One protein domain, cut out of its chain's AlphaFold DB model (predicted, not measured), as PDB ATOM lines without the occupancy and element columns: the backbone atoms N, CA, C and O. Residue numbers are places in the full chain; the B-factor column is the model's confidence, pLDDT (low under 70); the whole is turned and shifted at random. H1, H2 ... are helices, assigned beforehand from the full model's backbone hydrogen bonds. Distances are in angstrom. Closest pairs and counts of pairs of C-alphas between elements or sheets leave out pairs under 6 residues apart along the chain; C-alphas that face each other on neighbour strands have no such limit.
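Overview. This is residues 255 to 362 of the 442 residues of an uncharacterized protein of Selaginella moellendorffii (UniProt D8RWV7). What is the main picture? One long straight helix, H4, sticks out from a small head of H1, H2 and H3 at one end; past its other end a link leads to a lone helix, H5, turned partly back. What are its make-up and size? The printed part has 108 residues with five named helices, H1 to H5 in order, and no named strand: all helix. It is extended, with a radius of gyration of the C-alphas of 25.6 A and spans of 70 by 25 by 25 A.

Arrangement. What does H4, residues 310 to 341, touch? With residues 310 to 311 alone it only just touches H2, residues 264 to 275, only at their ends, with 3 pairs of C-alphas within 8 A; the closest C-alphas are Glu 266 and Val 310, 6.4 A apart. Their tilt is steep, 51 degrees, opposite ways. How is the head arranged? H3, residues 284 to 299, is close to but not clearly touching H2, about perpendicular at 88 degrees; their closest C-alphas are Phe 267 and Phe 294, 7.1 A apart. H3 touches H1, residues 257 to 260, with residues 288 to 295 alone, the closest C-alphas being Met 257 and Ser 292, 6.8 A apart. And H5, residues 348 to 362? It touches no helix and is apart from H4. Are the helix backbones in range? Every O i to N i+4 pair is within hydrogen-bond range in H2, H3, H4 and H5; H1 is too short for one.

Along the chain. Where does H4 run? From C-alpha 310 at (193.494, 150.486, 194.029) to C-alpha 341 at (195.469, 107.662, 177.089), 46.1 A. How long are the others? H3 spans 22.2 A, H5 21.4 A, H2 15.4 A and H1 5.7 A. H5 ends at C-alpha 362, (177.831, 123.041, 166.483).

Size, cuts and confidence. How large is it? The two C-alphas farthest apart, Ser 300 and Asp 349, are 71.4 A apart. Any cut or long link? The printed part has no cut, and no link is long. Where is confidence low? The pLDDT is under 70 at residues 311, 343 to 346 and 349.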
ATOM      1  N   ILE A 255     204.146 158.368 201.629       90.88
ATOM      2  CA  ILE A 255     204.707 158.369 200.282       90.88
ATOM      3  C   ILE A 255     205.751 159.477 200.198       90.88
ATOM      4  O   ILE A 255     205.507 160.611 200.628       90.88
ATOM      5  N   THR A 256     206.899 159.143 199.619       93.12
ATOM      6  CA  THR A 256     207.964 160.087 199.273       93.12
ATOM      7  C   THR A 256     208.045 160.282 197.759       93.12
ATOM      8  O   THR A 256     207.361 159.610 196.989       93.12
ATOM      9  N   MET A 257     208.878 161.219 197.299       88.69
ATOM     10  CA  MET A 257     209.040 161.491 195.865       88.69
ATOM     11  C   MET A 257     209.574 160.276 195.083       88.69
ATOM     12  O   MET A 257     209.285 160.139 193.895       88.69
ATOM     13  N   ASP A 258     210.314 159.389 195.750       91.75
ATOM     14  CA  ASP A 258     210.915 158.194 195.148       91.75
ATOM     15  C   ASP A 258     209.871 157.113 194.826       91.75
ATOM     16  O   ASP A 258     210.046 156.317 193.900       91.75
ATOM     17  N   ASP A 259     208.717 157.154 195.498       93.50
ATOM     18  CA  ASP A 259     207.591 156.240 195.282       93.50
ATOM     19  C   ASP A 259     206.747 156.606 194.051       93.50
ATOM     20  O   ASP A 259     205.701 156.002 193.800       93.50
ATOM     21  N   TYR A 260     207.205 157.575 193.254       91.88
ATOM     22  CA  TYR A 260     206.543 158.050 192.039       91.88
ATOM     23  C   TYR A 260     206.082 156.914 191.118       91.88
ATOM     24  O   TYR A 260     204.968 156.940 190.595       91.88
ATOM     25  N   TYR A 261     206.920 155.890 190.936       90.06
ATOM     26  CA  TYR A 261     206.598 154.757 190.069       90.06
ATOM     27  C   TYR A 261     205.731 153.699 190.752       90.06
ATOM     28  O   TYR A 261     204.868 153.118 190.094       90.06
ATOM     29  N   ALA A 262     205.936 153.460 192.051       90.12
ATOM     30  CA  ALA A 262     205.151 152.491 192.812       90.12
ATOM     31  C   ALA A 262     203.691 152.943 192.946       90.12
ATOM     32  O   ALA A 262     202.786 152.126 192.820       90.12
ATOM     33  N   LYS A 263     203.479 154.255 193.119       90.00
ATOM     34  CA  LYS A 263     202.173 154.888 193.354       90.00
ATOM     35  C   LYS A 263     201.568 155.563 192.124       90.00
ATOM     36  O   LYS A 263     200.645 156.379 192.204       90.00
ATOM     37  N   ASN A 264     202.093 155.209 190.954       91.38
ATOM     38  CA  ASN A 264     201.621 155.706 189.673       91.38
ATOM     39  C   ASN A 264     200.150 155.351 189.357       91.38
ATOM     40  O   ASN A 264     199.445 156.229 188.848       91.38
ATOM     41  N   PRO A 265     199.631 154.128 189.617       90.38
ATOM     42  CA  PRO A 265     198.239 153.826 189.285       90.38
ATOM     43  C   PRO A 265     197.257 154.668 190.114       90.38
ATOM     44  O   PRO A 265     196.294 155.211 189.564       90.38
ATOM     45  N   GLU A 266     197.525 154.873 191.402       89.88
ATOM     46  CA  GLU A 266     196.710 155.715 192.280       89.88
ATOM     47  C   GLU A 266     196.788 157.177 191.854       89.88
ATOM     48  O   GLU A 266     195.754 157.835 191.692       89.88
ATOM     49  N   PHE A 267     197.994 157.667 191.576       93.06
ATOM     50  CA  PHE A 267     198.201 159.025 191.099       93.06
ATOM     51  C   PHE A 267     197.499 159.286 189.754       93.06
ATOM     52  O   PHE A 267     196.841 160.316 189.587       93.06
ATOM     53  N   ALA A 268     197.524 158.332 188.818       91.81
ATOM     54  CA  ALA A 268     196.817 158.439 187.542       91.81
ATOM     55  C   ALA A 268     195.292 158.513 187.725       91.81
ATOM     56  O   ALA A 268     194.616 159.294 187.047       91.81
ATOM     57  N   THR A 269     194.730 157.735 188.658       90.44
ATOM     58  CA  THR A 269     193.296 157.837 188.978       90.44
ATOM     59  C   THR A 269     192.949 159.180 189.616       90.44
ATOM     60  O   THR A 269     191.927 159.773 189.264       90.44
ATOM     61  N   TRP A 270     193.817 159.699 190.487       93.06
ATOM     62  CA  TRP A 270     193.648 161.002 191.123       93.06
ATOM     63  C   TRP A 270     193.702 162.151 190.107       93.06
ATOM     64  O   TRP A 270     192.830 163.022 190.127       93.06
ATOM     65  N   LEU A 271     194.650 162.122 189.164       94.00
ATOM     66  CA  LEU A 271     194.741 163.098 188.070       94.00
ATOM     67  C   LEU A 271     193.476 163.109 187.211       94.00
ATOM     68  O   LEU A 271     192.924 164.175 186.921       94.00
ATOM     69  N   LYS A 272     192.986 161.918 186.855       93.19
ATOM     70  CA  LYS A 272     191.803 161.758 186.010       93.19
ATOM     71  C   LYS A 272     190.539 162.304 186.662       93.19
ATOM     72  O   LYS A 272     189.687 162.858 185.972       93.19
ATOM     73  N   GLU A 273     190.376 162.113 187.964       91.44
ATOM     74  CA  GLU A 273     189.160 162.539 188.650       91.44
ATOM     75  C   GLU A 273     189.194 163.993 189.118       91.44
ATOM     76  O   GLU A 273     188.207 164.700 188.929       91.44
ATOM     77  N   ASN A 274     190.297 164.438 189.726       89.06
ATOM     78  CA  ASN A 274     190.362 165.774 190.318       89.06
ATOM     79  C   ASN A 274     190.699 166.854 189.296       89.06
ATOM     80  O   ASN A 274     190.224 167.979 189.427       89.06
ATOM     81  N   ARG A 275     191.531 166.534 188.299       87.88
ATOM     82  CA  ARG A 275     191.972 167.508 187.291       87.88
ATOM     83  C   ARG A 275     191.478 167.200 185.884       87.88
ATOM     84  O   ARG A 275     191.552 168.073 185.030       87.88
ATOM     85  N   GLY A 276     190.971 165.993 185.635       91.38
ATOM     86  CA  GLY A 276     190.550 165.584 184.293       91.38
ATOM     87  C   GLY A 276     191.709 165.476 183.301       91.38
ATOM     88  O   GLY A 276     191.469 165.438 182.099       91.38
ATOM     89  N   LEU A 277     192.951 165.439 183.792       93.81
ATOM     90  CA  LEU A 277     194.154 165.360 182.968       93.81
ATOM     91  C   LEU A 277     194.605 163.906 182.831       93.81
ATOM     92  O   LEU A 277     194.441 163.096 183.747       93.81
ATOM     93  N   TYR A 278     195.195 163.592 181.681       91.81
ATOM     94  CA  TYR A 278     195.794 162.293 181.404       91.81
ATOM     95  C   TYR A 278     197.315 162.411 181.419       91.81
ATOM     96  O   TYR A 278     197.874 163.454 181.100       91.81
ATOM     97  N   PHE A 279     197.999 161.315 181.740       89.31
ATOM     98  CA  PHE A 279     199.464 161.274 181.740       89.31
ATOM     99  C   PHE A 279     200.083 161.677 180.392       89.31
ATOM    100  O   PHE A 279     201.155 162.262 180.358       89.31
ATOM    101  N   SER A 280     199.394 161.403 179.281       92.25
ATOM    102  CA  SER A 280     199.853 161.736 177.928       92.25
ATOM    103  C   SER A 280     199.835 163.231 177.610       92.25
ATOM    104  O   SER A 280     200.488 163.644 176.659       92.25
ATOM    105  N   SER A 281     199.072 164.033 178.356       91.88
ATOM    106  CA  SER A 281     198.970 165.481 178.137       91.88
ATOM    107  C   SER A 281     199.901 166.291 179.039       91.88
ATOM    108  O   SER A 281     199.889 167.512 178.959       91.88
ATOM    109  N   LEU A 282     200.647 165.638 179.932       93.31
ATOM    110  CA  LEU A 282     201.484 166.289 180.935       93.31
ATOM    111  C   LEU A 282     202.960 166.067 180.625       93.31
ATOM    112  O   LEU A 282     203.389 164.950 180.330       93.31
ATOM    113  N   SER A 283     203.752 167.128 180.745       96.00
ATOM    114  CA  SER A 283     205.206 166.996 180.713       96.00
ATOM    115  C   SER A 283     205.711 166.265 181.965       96.00
ATOM    116  O   SER A 283     205.056 166.232 183.015       96.00
ATOM    117  N   ALA A 284     206.906 165.676 181.884       93.56
ATOM    118  CA  ALA A 284     207.504 164.961 183.014       93.56
ATOM    119  C   ALA A 284     207.701 165.868 184.247       93.56
ATOM    120  O   ALA A 284     207.508 165.423 185.379       93.56
ATOM    121  N   GLU A 285     208.038 167.142 184.043       95.12
ATOM    122  CA  GLU A 285     208.251 168.108 185.125       95.12
ATOM    123  C   GLU A 285     206.947 168.504 185.821       95.12
ATOM    124  O   GLU A 285     206.876 168.528 187.052       95.12
ATOM    125  N   GLU A 286     205.892 168.768 185.047       94.88
ATOM    126  CA  GLU A 286     204.562 169.057 185.592       94.88
ATOM    127  C   GLU A 286     204.034 167.864 186.377       94.88
ATOM    128  O   GLU A 286     203.512 168.021 187.478       94.88
ATOM    129  N   THR A 287     204.235 166.659 185.847       94.56
ATOM    130  CA  THR A 287     203.785 165.427 186.488       94.56
ATOM    131  C   THR A 287     204.445 165.231 187.854       94.56
ATOM    132  O   THR A 287     203.754 164.919 188.822       94.56
ATOM    133  N   ARG A 288     205.751 165.511 187.982       93.81
ATOM    134  CA  ARG A 288     206.466 165.469 189.271       93.81
ATOM    135  C   ARG A 288     205.957 166.528 190.252       93.81
ATOM    136  O   ARG A 288     205.735 166.213 191.418       93.81
ATOM    137  N   LYS A 289     205.704 167.761 189.801       95.50
ATOM    138  CA  LYS A 289     205.117 168.819 190.655       95.50
ATOM    139  C   LYS A 289     203.730 168.422 191.169       95.50
ATOM    140  O   LYS A 289     203.421 168.605 192.346       95.50
ATOM    141  N   LEU A 290     202.902 167.840 190.302       94.81
ATOM    142  CA  LEU A 290     201.586 167.324 190.675       94.81
ATOM    143  C   LEU A 290     201.691 166.143 191.640       94.81
ATOM    144  O   LEU A 290     200.898 166.069 192.579       94.81
ATOM    145  N   PHE A 291     202.683 165.271 191.456       95.19
ATOM    146  CA  PHE A 291     202.940 164.166 192.369       95.19
ATOM    147  C   PHE A 291     203.307 164.655 193.773       95.19
ATOM    148  O   PHE A 291     202.768 164.127 194.736       95.19
ATOM    149  N   SER A 292     204.106 165.722 193.911       95.00
ATOM    150  CA  SER A 292     204.373 166.336 195.227       95.00
ATOM    151  C   SER A 292     203.076 166.753 195.925       95.00
ATOM    152  O   SER A 292     202.841 166.390 197.073       95.00
ATOM    153  N   SER A 293     202.177 167.439 195.206       93.56
ATOM    154  CA  SER A 293     200.882 167.850 195.771       93.56
ATOM    155  C   SER A 293     199.969 166.666 196.121       93.56
ATOM    156  O   SER A 293     199.158 166.747 197.044       93.56
ATOM    157  N   PHE A 294     200.102 165.556 195.390       93.88
ATOM    158  CA  PHE A 294     199.401 164.311 195.679       93.88
ATOM    159  C   PHE A 294     199.974 163.622 196.918       93.88
ATOM    160  O   PHE A 294     199.194 163.214 197.772       93.88
ATOM    161  N   ALA A 295     201.300 163.544 197.050       94.25
ATOM    162  CA  ALA A 295     201.972 162.968 198.209       94.25
ATOM    163  C   ALA A 295     201.585 163.714 199.496       94.25
ATOM    164  O   ALA A 295     201.221 163.080 200.481       94.25
ATOM    165  N   ASP A 296     201.518 165.049 199.469       93.62
ATOM    166  CA  ASP A 296     201.042 165.847 200.609       93.62
ATOM    167  C   ASP A 296     199.574 165.539 200.961       93.62
ATOM    168  O   ASP A 296     199.189 165.387 202.129       93.62
ATOM    169  N   ALA A 297     198.719 165.414 199.946       92.25
ATOM    170  CA  ALA A 297     197.308 165.096 200.131       92.25
ATOM    171  C   ALA A 297     197.088 163.647 200.624       92.25
ATOM    172  O   ALA A 297     196.155 163.386 201.389       92.25
ATOM    173  N   TRP A 298     197.952 162.721 200.209       92.38
ATOM    174  CA  TRP A 298     197.970 161.325 200.637       92.38
ATOM    175  C   TRP A 298     198.459 161.192 202.077       92.38
ATOM    176  O   TRP A 298     197.774 160.605 202.912       92.38
ATOM    177  N   ASN A 299     199.592 161.819 202.396       91.19
ATOM    178  CA  ASN A 299     200.188 161.813 203.731       91.19
ATOM    179  C   ASN A 299     199.281 162.509 204.756       91.19
ATOM    180  O   ASN A 299     199.240 162.119 205.919       91.19
ATOM    181  N   SER A 300     198.488 163.495 204.326       89.06
ATOM    182  CA  SER A 300     197.461 164.109 205.177       89.06
ATOM    183  C   SER A 300     196.178 163.279 205.322       89.06
ATOM    184  O   SER A 300     195.282 163.682 206.065       89.06
ATOM    185  N   GLY A 301     196.046 162.145 204.625       86.81
ATOM    186  CA  GLY A 301     194.882 161.260 204.720       86.81
ATOM    187  C   GLY A 301     193.593 161.839 204.126       86.81
ATOM    188  O   GLY A 301     192.519 161.262 204.303       86.81
ATOM    189  N   LYS A 302     193.666 162.978 203.419       86.94
ATOM    190  CA  LYS A 302     192.491 163.719 202.919       86.94
ATOM    191  C   LYS A 302     191.883 163.109 201.657       86.94
ATOM    192  O   LYS A 302     190.776 163.480 201.267       86.94
ATOM    193  N   LEU A 303     192.590 162.187 201.003       88.56
ATOM    194  CA  LEU A 303     192.071 161.500 199.824       88.56
ATOM    195  C   LEU A 303     190.909 160.553 200.164       88.56
ATOM    196  O   LEU A 303     190.793 159.999 201.260       88.56
ATOM    197  N   ALA A 304     190.034 160.344 199.180       87.31
ATOM    198  CA  ALA A 304     188.946 159.381 199.283       87.31
ATOM    199  C   ALA A 304     189.473 157.939 199.402       87.31
ATOM    200  O   ALA A 304     190.489 157.585 198.813       87.31
ATOM    201  N   ASP A 305     188.733 157.082 200.107       84.25
ATOM    202  CA  ASP A 305     189.151 155.706 200.434       84.25
ATOM    203  C   ASP A 305     189.457 154.826 199.220       84.25
ATOM    204  O   ASP A 305     190.338 153.975 199.256       84.25
ATOM    205  N   LYS A 306     188.797 155.116 198.100       84.31
ATOM    206  CA  LYS A 306     189.028 154.448 196.820       84.31
ATOM    207  C   LYS A 306     190.468 154.541 196.315       84.31
ATOM    208  O   LYS A 306     190.888 153.641 195.605       84.31
ATOM    209  N   TYR A 307     191.205 155.595 196.667       83.31
ATOM    210  CA  TYR A 307     192.580 155.781 196.203       83.31
ATOM    211  C   TYR A 307     193.577 154.920 196.971       83.31
ATOM    212  O   TYR A 307     194.603 154.566 196.418       83.31
ATOM    213  N   TYR A 308     193.255 154.521 198.202       82.94
ATOM    214  CA  TYR A 308     194.121 153.660 199.013       82.94
ATOM    215  C   TYR A 308     193.918 152.166 198.728       82.94
ATOM    216  O   TYR A 308     194.690 151.341 199.199       82.94
ATOM    217  N   GLN A 309     192.861 151.806 197.993       78.00
ATOM    218  CA  GLN A 309     192.454 150.415 197.749       78.00
ATOM    219  C   GLN A 309     192.699 149.951 196.306       78.00
ATOM    220  O   GLN A 309     192.349 148.821 195.965       78.00
ATOM    221  N   VAL A 310     193.269 150.808 195.449       71.62
ATOM    222  CA  VAL A 310     193.494 150.486 194.029       71.62
ATOM    223  C   VAL A 310     194.424 149.281 193.889       71.62
ATOM    224  O   VAL A 310     194.096 148.362 193.139       71.62
ATOM    225  N   ASP A 311     195.492 149.227 194.691       68.12
ATOM    226  CA  ASP A 311     196.435 148.106 194.716       68.12
ATOM    227  C   ASP A 311     195.721 146.767 194.954       68.12
ATOM    228  O   ASP A 311     195.915 145.801 194.214       68.12
ATOM    229  N   GLU A 312     194.791 146.714 195.916       71.75
ATOM    230  CA  GLU A 312     194.048 145.486 196.203       71.75
ATOM    231  C   GLU A 312     193.102 145.077 195.064       71.75
ATOM    232  O   GLU A 312     192.946 143.883 194.782       71.75
ATOM    233  N   GLU A 313     192.406 146.026 194.432       71.25
ATOM    234  CA  GLU A 313     191.481 145.699 193.342       71.25
ATOM    235  C   GLU A 313     192.223 145.197 192.102       71.25
ATOM    236  O   GLU A 313     191.809 144.194 191.502       71.25
ATOM    237  N   ASP A 314     193.334 145.838 191.745       73.69
ATOM    238  CA  ASP A 314     194.139 145.446 190.594       73.69
ATOM    239  C   ASP A 314     194.841 144.108 190.827       73.69
ATOM    240  O   ASP A 314     194.776 143.226 189.960       73.69
ATOM    241  N   GLU A 315     195.393 143.865 192.017       78.75
ATOM    242  CA  GLU A 315     195.927 142.551 192.385       78.75
ATOM    243  C   GLU A 315     194.859 141.454 192.313       78.75
ATOM    244  O   GLU A 315     195.092 140.386 191.732       78.75
ATOM    245  N   ARG A 316     193.646 141.706 192.824       80.31
ATOM    246  CA  ARG A 316     192.521 140.759 192.720       80.31
ATOM    247  C   ARG A 316     192.148 140.486 191.267       80.31
ATOM    248  O   ARG A 316     191.833 139.344 190.915       80.31
ATOM    249  N   LEU A 317     192.161 141.502 190.407       76.56
ATOM    250  CA  LEU A 317     191.891 141.335 188.979       76.56
ATOM    251  C   LEU A 317     192.988 140.523 188.289       76.56
ATOM    252  O   LEU A 317     192.665 139.635 187.493       76.56
ATOM    253  N   GLN A 318     194.257 140.780 188.602       75.56
ATOM    254  CA  GLN A 318     195.384 140.015 188.073       75.56
ATOM    255  C   GLN A 318     195.338 138.564 188.539       75.56
ATOM    256  O   GLN A 318     195.468 137.653 187.721       75.56
ATOM    257  N   LYS A 319     195.042 138.328 189.818       88.25
ATOM    258  CA  LYS A 319     194.853 136.987 190.372       88.25
ATOM    259  C   LYS A 319     193.733 136.235 189.653       88.25
ATOM    260  O   LYS A 319     193.967 135.151 189.130       88.25
ATOM    261  N   ARG A 320     192.561 136.855 189.475       86.44
ATOM    262  CA  ARG A 320     191.451 136.263 188.701       86.44
ATOM    263  C   ARG A 320     191.818 135.983 187.242       86.44
ATOM    264  O   ARG A 320     191.278 135.050 186.648       86.44
ATOM    265  N   LYS A 321     192.670 136.805 186.619       88.31
ATOM    266  CA  LYS A 321     193.162 136.563 185.251       88.31
ATOM    267  C   LYS A 321     194.120 135.370 185.208       88.31
ATOM    268  O   LYS A 321     193.958 134.535 184.320       88.31
ATOM    269  N   LYS A 322     195.054 135.276 186.158       90.50
ATOM    270  CA  LYS A 322     196.003 134.159 186.292       90.50
ATOM    271  C   LYS A 322     195.278 132.841 186.558       90.50
ATOM    272  O   LYS A 322     195.416 131.928 185.755       90.50
ATOM    273  N   GLU A 323     194.377 132.803 187.539       93.69
ATOM    274  CA  GLU A 323     193.550 131.626 187.854       93.69
ATOM    275  C   GLU A 323     192.748 131.146 186.632       93.69
ATOM    276  O   GLU A 323     192.690 129.958 186.333       93.69
ATOM    277  N   LYS A 324     192.160 132.067 185.857       92.12
ATOM    278  CA  LYS A 324     191.454 131.708 184.613       92.12
ATOM    279  C   LYS A 324     192.383 131.176 183.527       92.12
ATOM    280  O   LYS A 324     191.947 130.373 182.703       92.12
ATOM    281  N   ALA A 325     193.612 131.676 183.445       93.12
ATOM    282  CA  ALA A 325     194.595 131.181 182.492       93.12
ATOM    283  C   ALA A 325     195.073 129.781 182.894       93.12
ATOM    284  O   ALA A 325     195.122 128.901 182.042       93.12
ATOM    285  N   GLU A 326     195.334 129.562 184.181       93.94
ATOM    286  CA  GLU A 326     195.700 128.268 184.762       93.94
ATOM    287  C   GLU A 326     194.588 127.238 184.588       93.94
ATOM    288  O   GLU A 326     194.847 126.164 184.066       93.94
ATOM    289  N   GLN A 327     193.330 127.585 184.874       92.00
ATOM    290  CA  GLN A 327     192.192 126.698 184.608       92.00
ATOM    291  C   GLN A 327     192.107 126.294 183.135       92.00
ATOM    292  O   GLN A 327     191.843 125.139 182.819       92.00
ATOM    293  N   LYS A 328     192.348 127.227 182.206       92.44
ATOM    294  CA  LYS A 328     192.362 126.906 180.772       92.44
ATOM    295  C   LYS A 328     193.538 126.017 180.385       92.44
ATOM    296  O   LYS A 328     193.374 125.205 179.482       92.44
ATOM    297  N   LYS A 329     194.708 126.205 181.000       94.19
ATOM    298  CA  LYS A 329     195.873 125.336 180.791       94.19
ATOM    299  C   LYS A 329     195.582 123.938 181.318       94.19
ATOM    300  O   LYS A 329     195.650 123.009 180.534       94.19
ATOM    301  N   PHE A 330     195.092 123.828 182.549       94.44
ATOM    302  CA  PHE A 330     194.689 122.567 183.160       94.44
ATOM    303  C   PHE A 330     193.648 121.819 182.322       94.44
ATOM    304  O   PHE A 330     193.804 120.635 182.071       94.44
ATOM    305  N   VAL A 331     192.611 122.504 181.824       90.62
ATOM    306  CA  VAL A 331     191.606 121.872 180.950       90.62
ATOM    307  C   VAL A 331     192.234 121.358 179.655       90.62
ATOM    308  O   VAL A 331     191.893 120.265 179.224       90.62
ATOM    309  N   LYS A 332     193.152 122.113 179.041       90.38
ATOM    310  CA  LYS A 332     193.851 121.681 177.821       90.38
ATOM    311  C   LYS A 332     194.817 120.531 178.081       90.38
ATOM    312  O   LYS A 332     194.880 119.619 177.276       90.38
ATOM    313  N   GLU A 333     195.574 120.589 179.170       92.31
ATOM    314  CA  GLU A 333     196.503 119.534 179.581       92.31
ATOM    315  C   GLU A 333     195.734 118.257 179.900       92.31
ATOM    316  O   GLU A 333     196.067 117.203 179.383       92.31
ATOM    317  N   HIS A 334     194.636 118.358 180.646       91.50
ATOM    318  CA  HIS A 334     193.747 117.236 180.907       91.50
ATOM    319  C   HIS A 334     193.121 116.685 179.615       91.50
ATOM    320  O   HIS A 334     193.023 115.475 179.450       91.50
ATOM    321  N   GLU A 335     192.705 117.546 178.682       85.56
ATOM    322  CA  GLU A 335     192.214 117.126 177.362       85.56
ATOM    323  C   GLU A 335     193.304 116.403 176.557       85.56
ATOM    324  O   GLU A 335     193.018 115.375 175.955       85.56
ATOM    325  N   LEU A 336     194.552 116.879 176.589       86.56
ATOM    326  CA  LEU A 336     195.690 116.228 175.932       86.56
ATOM    327  C   LEU A 336     196.034 114.877 176.565       86.56
ATOM    328  O   LEU A 336     196.194 113.903 175.842       86.56
ATOM    329  N   VAL A 337     196.072 114.799 177.895       88.69
ATOM    330  CA  VAL A 337     196.312 113.547 178.628       88.69
ATOM    331  C   VAL A 337     195.221 112.520 178.317       88.69
ATOM    332  O   VAL A 337     195.518 111.354 178.073       88.69
ATOM    333  N   MET A 338     193.957 112.946 178.257       81.19
ATOM    334  CA  MET A 338     192.854 112.076 177.834       81.19
ATOM    335  C   MET A 338     192.974 111.655 176.364       81.19
ATOM    336  O   MET A 338     192.625 110.530 176.008       81.19
ATOM    337  N   ASP A 339     193.484 112.540 175.511       76.81
ATOM    338  CA  ASP A 339     193.746 112.259 174.103       76.81
ATOM    339  C   ASP A 339     194.926 111.298 173.876       76.81
ATOM    340  O   ASP A 339     194.939 110.633 172.841       76.81
ATOM    341  N   GLU A 340     195.889 111.234 174.799       81.75
ATOM    342  CA  GLU A 340     197.045 110.321 174.780       81.75
ATOM    343  C   GLU A 340     196.727 108.950 175.393       81.75
ATOM    344  O   GLU A 340     197.201 107.931 174.896       81.75
ATOM    345  N   LEU A 341     195.900 108.909 176.442       79.81
ATOM    346  CA  LEU A 341     195.469 107.662 177.089       79.81
ATOM    347  C   LEU A 341     194.499 106.845 176.230       79.81
ATOM    348  O   LEU A 341     194.400 105.630 176.395       79.81
ATOM    349  N   LEU A 342     193.775 107.498 175.321       75.44
ATOM    350  CA  LEU A 342     192.925 106.817 174.356       75.44
ATOM    351  C   LEU A 342     193.751 106.518 173.098       75.44
ATOM    352  O   LEU A 342     194.139 107.462 172.410       75.44
ATOM    353  N   PRO A 343     194.002 105.244 172.741       67.12
ATOM    354  CA  PRO A 343     194.650 104.915 171.479       67.12
ATOM    355  C   PRO A 343     193.761 105.386 170.320       67.12
ATOM    356  O   PRO A 343     192.787 104.734 169.946       67.12
ATOM    357  N   LYS A 344     194.062 106.566 169.769       63.47
ATOM    358  CA  LYS A 344     193.361 107.120 168.607       63.47
ATOM    359  C   LYS A 344     193.990 106.584 167.329       63.47
ATOM    360  O   LYS A 344     195.211 106.601 167.187       63.47
ATOM    361  N   ALA A 345     193.152 106.190 166.371       62.94
ATOM    362  CA  ALA A 345     193.584 105.824 165.027       62.94
ATOM    363  C   ALA A 345     194.401 106.975 164.406       62.94
ATOM    364  O   ALA A 345     193.903 108.083 164.190       62.94
ATOM    365  N   THR A 346     195.690 106.756 164.168       48.09
ATOM    366  CA  THR A 346     196.608 107.758 163.614       48.09
ATOM    367  C   THR A 346     196.344 107.955 162.118       48.09
ATOM    368  O   THR A 346     196.517 107.019 161.345       48.09
ATOM    369  N   GLY A 347     195.955 109.166 161.682       76.12
ATOM    370  CA  GLY A 347     195.892 109.522 160.253       76.12
ATOM    371  C   GLY A 347     194.694 110.377 159.813       76.12
ATOM    372  O   GLY A 347     194.189 111.224 160.555       76.12
ATOM    373  N   LYS A 348     194.259 110.166 158.559       71.25
ATOM    374  CA  LYS A 348     193.153 110.876 157.877       71.25
ATOM    375  C   LYS A 348     191.811 110.704 158.606       71.25
ATOM    376  O   LYS A 348     190.999 111.631 158.618       71.25
ATOM    377  N   ASP A 349     191.641 109.580 159.295       68.62
ATOM    378  CA  ASP A 349     190.438 109.252 160.062       68.62
ATOM    379  C   ASP A 349     190.301 110.113 161.325       68.62
ATOM    380  O   ASP A 349     189.218 110.631 161.595       68.62
ATOM    381  N   ARG A 350     191.410 110.447 162.004       76.56
ATOM    382  CA  ARG A 350     191.411 111.398 163.135       76.56
ATOM    383  C   ARG A 350     190.954 112.799 162.721       76.56
ATOM    384  O   ARG A 350     190.300 113.505 163.489       76.56
ATOM    385  N   LEU A 351     191.297 113.230 161.503       73.88
ATOM    386  CA  LEU A 351     190.847 114.521 160.968       73.88
ATOM    387  C   LEU A 351     189.348 114.511 160.647       73.88
ATOM    388  O   LEU A 351     188.673 115.517 160.882       73.88
ATOM    389  N   LEU A 352     188.825 113.396 160.131       80.38
ATOM    390  CA  LEU A 352     187.397 113.228 159.862       80.38
ATOM    391  C   LEU A 352     186.584 113.165 161.158       80.38
ATOM    392  O   LEU A 352     185.569 113.852 161.258       80.38
ATOM    393  N   GLU A 353     187.072 112.455 162.171       81.50
ATOM    394  CA  GLU A 353     186.437 112.346 163.485       81.50
ATOM    395  C   GLU A 353     186.434 113.689 164.228       81.50
ATOM    396  O   GLU A 353     185.387 114.159 164.673       81.50
ATOM    397  N   LYS A 354     187.563 114.415 164.237       82.75
ATOM    398  CA  LYS A 354     187.623 115.781 164.788       82.75
ATOM    399  C   LYS A 354     186.636 116.721 164.087       82.75
ATOM    400  O   LYS A 354     185.997 117.557 164.731       82.75
ATOM    401  N   LYS A 355     186.482 116.586 162.765       86.81
ATOM    402  CA  LYS A 355     185.526 117.375 161.975       86.81
ATOM    403  C   LYS A 355     184.074 116.957 162.236       86.81
ATOM    404  O   LYS A 355     183.198 117.822 162.203       86.81
ATOM    405  N   ALA A 356     183.815 115.680 162.516       87.56
ATOM    406  CA  ALA A 356     182.505 115.164 162.904       87.56
ATOM    407  C   ALA A 356     182.091 115.683 164.290       87.56
ATOM    408  O   ALA A 356     181.049 116.329 164.393       87.56
ATOM    409  N   ILE A 357     182.958 115.557 165.299       83.75
ATOM    410  CA  ILE A 357     182.723 116.057 166.665       83.75
ATOM    411  C   ILE A 357     182.491 117.571 166.660       83.75
ATOM    412  O   ILE A 357     181.608 118.085 167.342       83.75
ATOM    413  N   GLN A 358     183.244 118.328 165.856       81.31
ATOM    414  CA  GLN A 358     183.052 119.776 165.776       81.31
ATOM    415  C   GLN A 358     181.724 120.160 165.099       81.31
ATOM    416  O   GLN A 358     181.090 121.134 165.509       81.31
ATOM    417  N   ARG A 359     181.277 119.400 164.088       82.25
ATOM    418  CA  ARG A 359     179.946 119.570 163.481       82.25
ATOM    419  C   ARG A 359     178.837 119.212 164.460       82.25
ATOM    420  O   ARG A 359     177.859 119.945 164.531       82.25
ATOM    421  N   GLU A 360     178.997 118.135 165.216       79.75
ATOM    422  CA  GLU A 360     178.041 117.705 166.233       79.75
ATOM    423  C   GLU A 360     177.955 118.712 167.381       79.75
ATOM    424  O   GLU A 360     176.867 119.128 167.749       79.75
ATOM    425  N   LYS A 361     179.089 119.231 167.862       80.31
ATOM    426  CA  LYS A 361     179.120 120.311 168.855       80.31
ATOM    427  C   LYS A 361     178.437 121.582 168.353       80.31
ATOM    428  O   LYS A 361     177.794 122.265 169.140       80.31
ATOM    429  N   ASN A 362     178.562 121.914 167.067       76.62
ATOM    430  CA  ASN A 362     177.831 123.041 166.483       76.62
ATOM    431  C   ASN A 362     176.328 122.743 166.381       76.62
ATOM    432  O   ASN A 362     175.537 123.569 166.818       76.62
TER     433      ASN A 362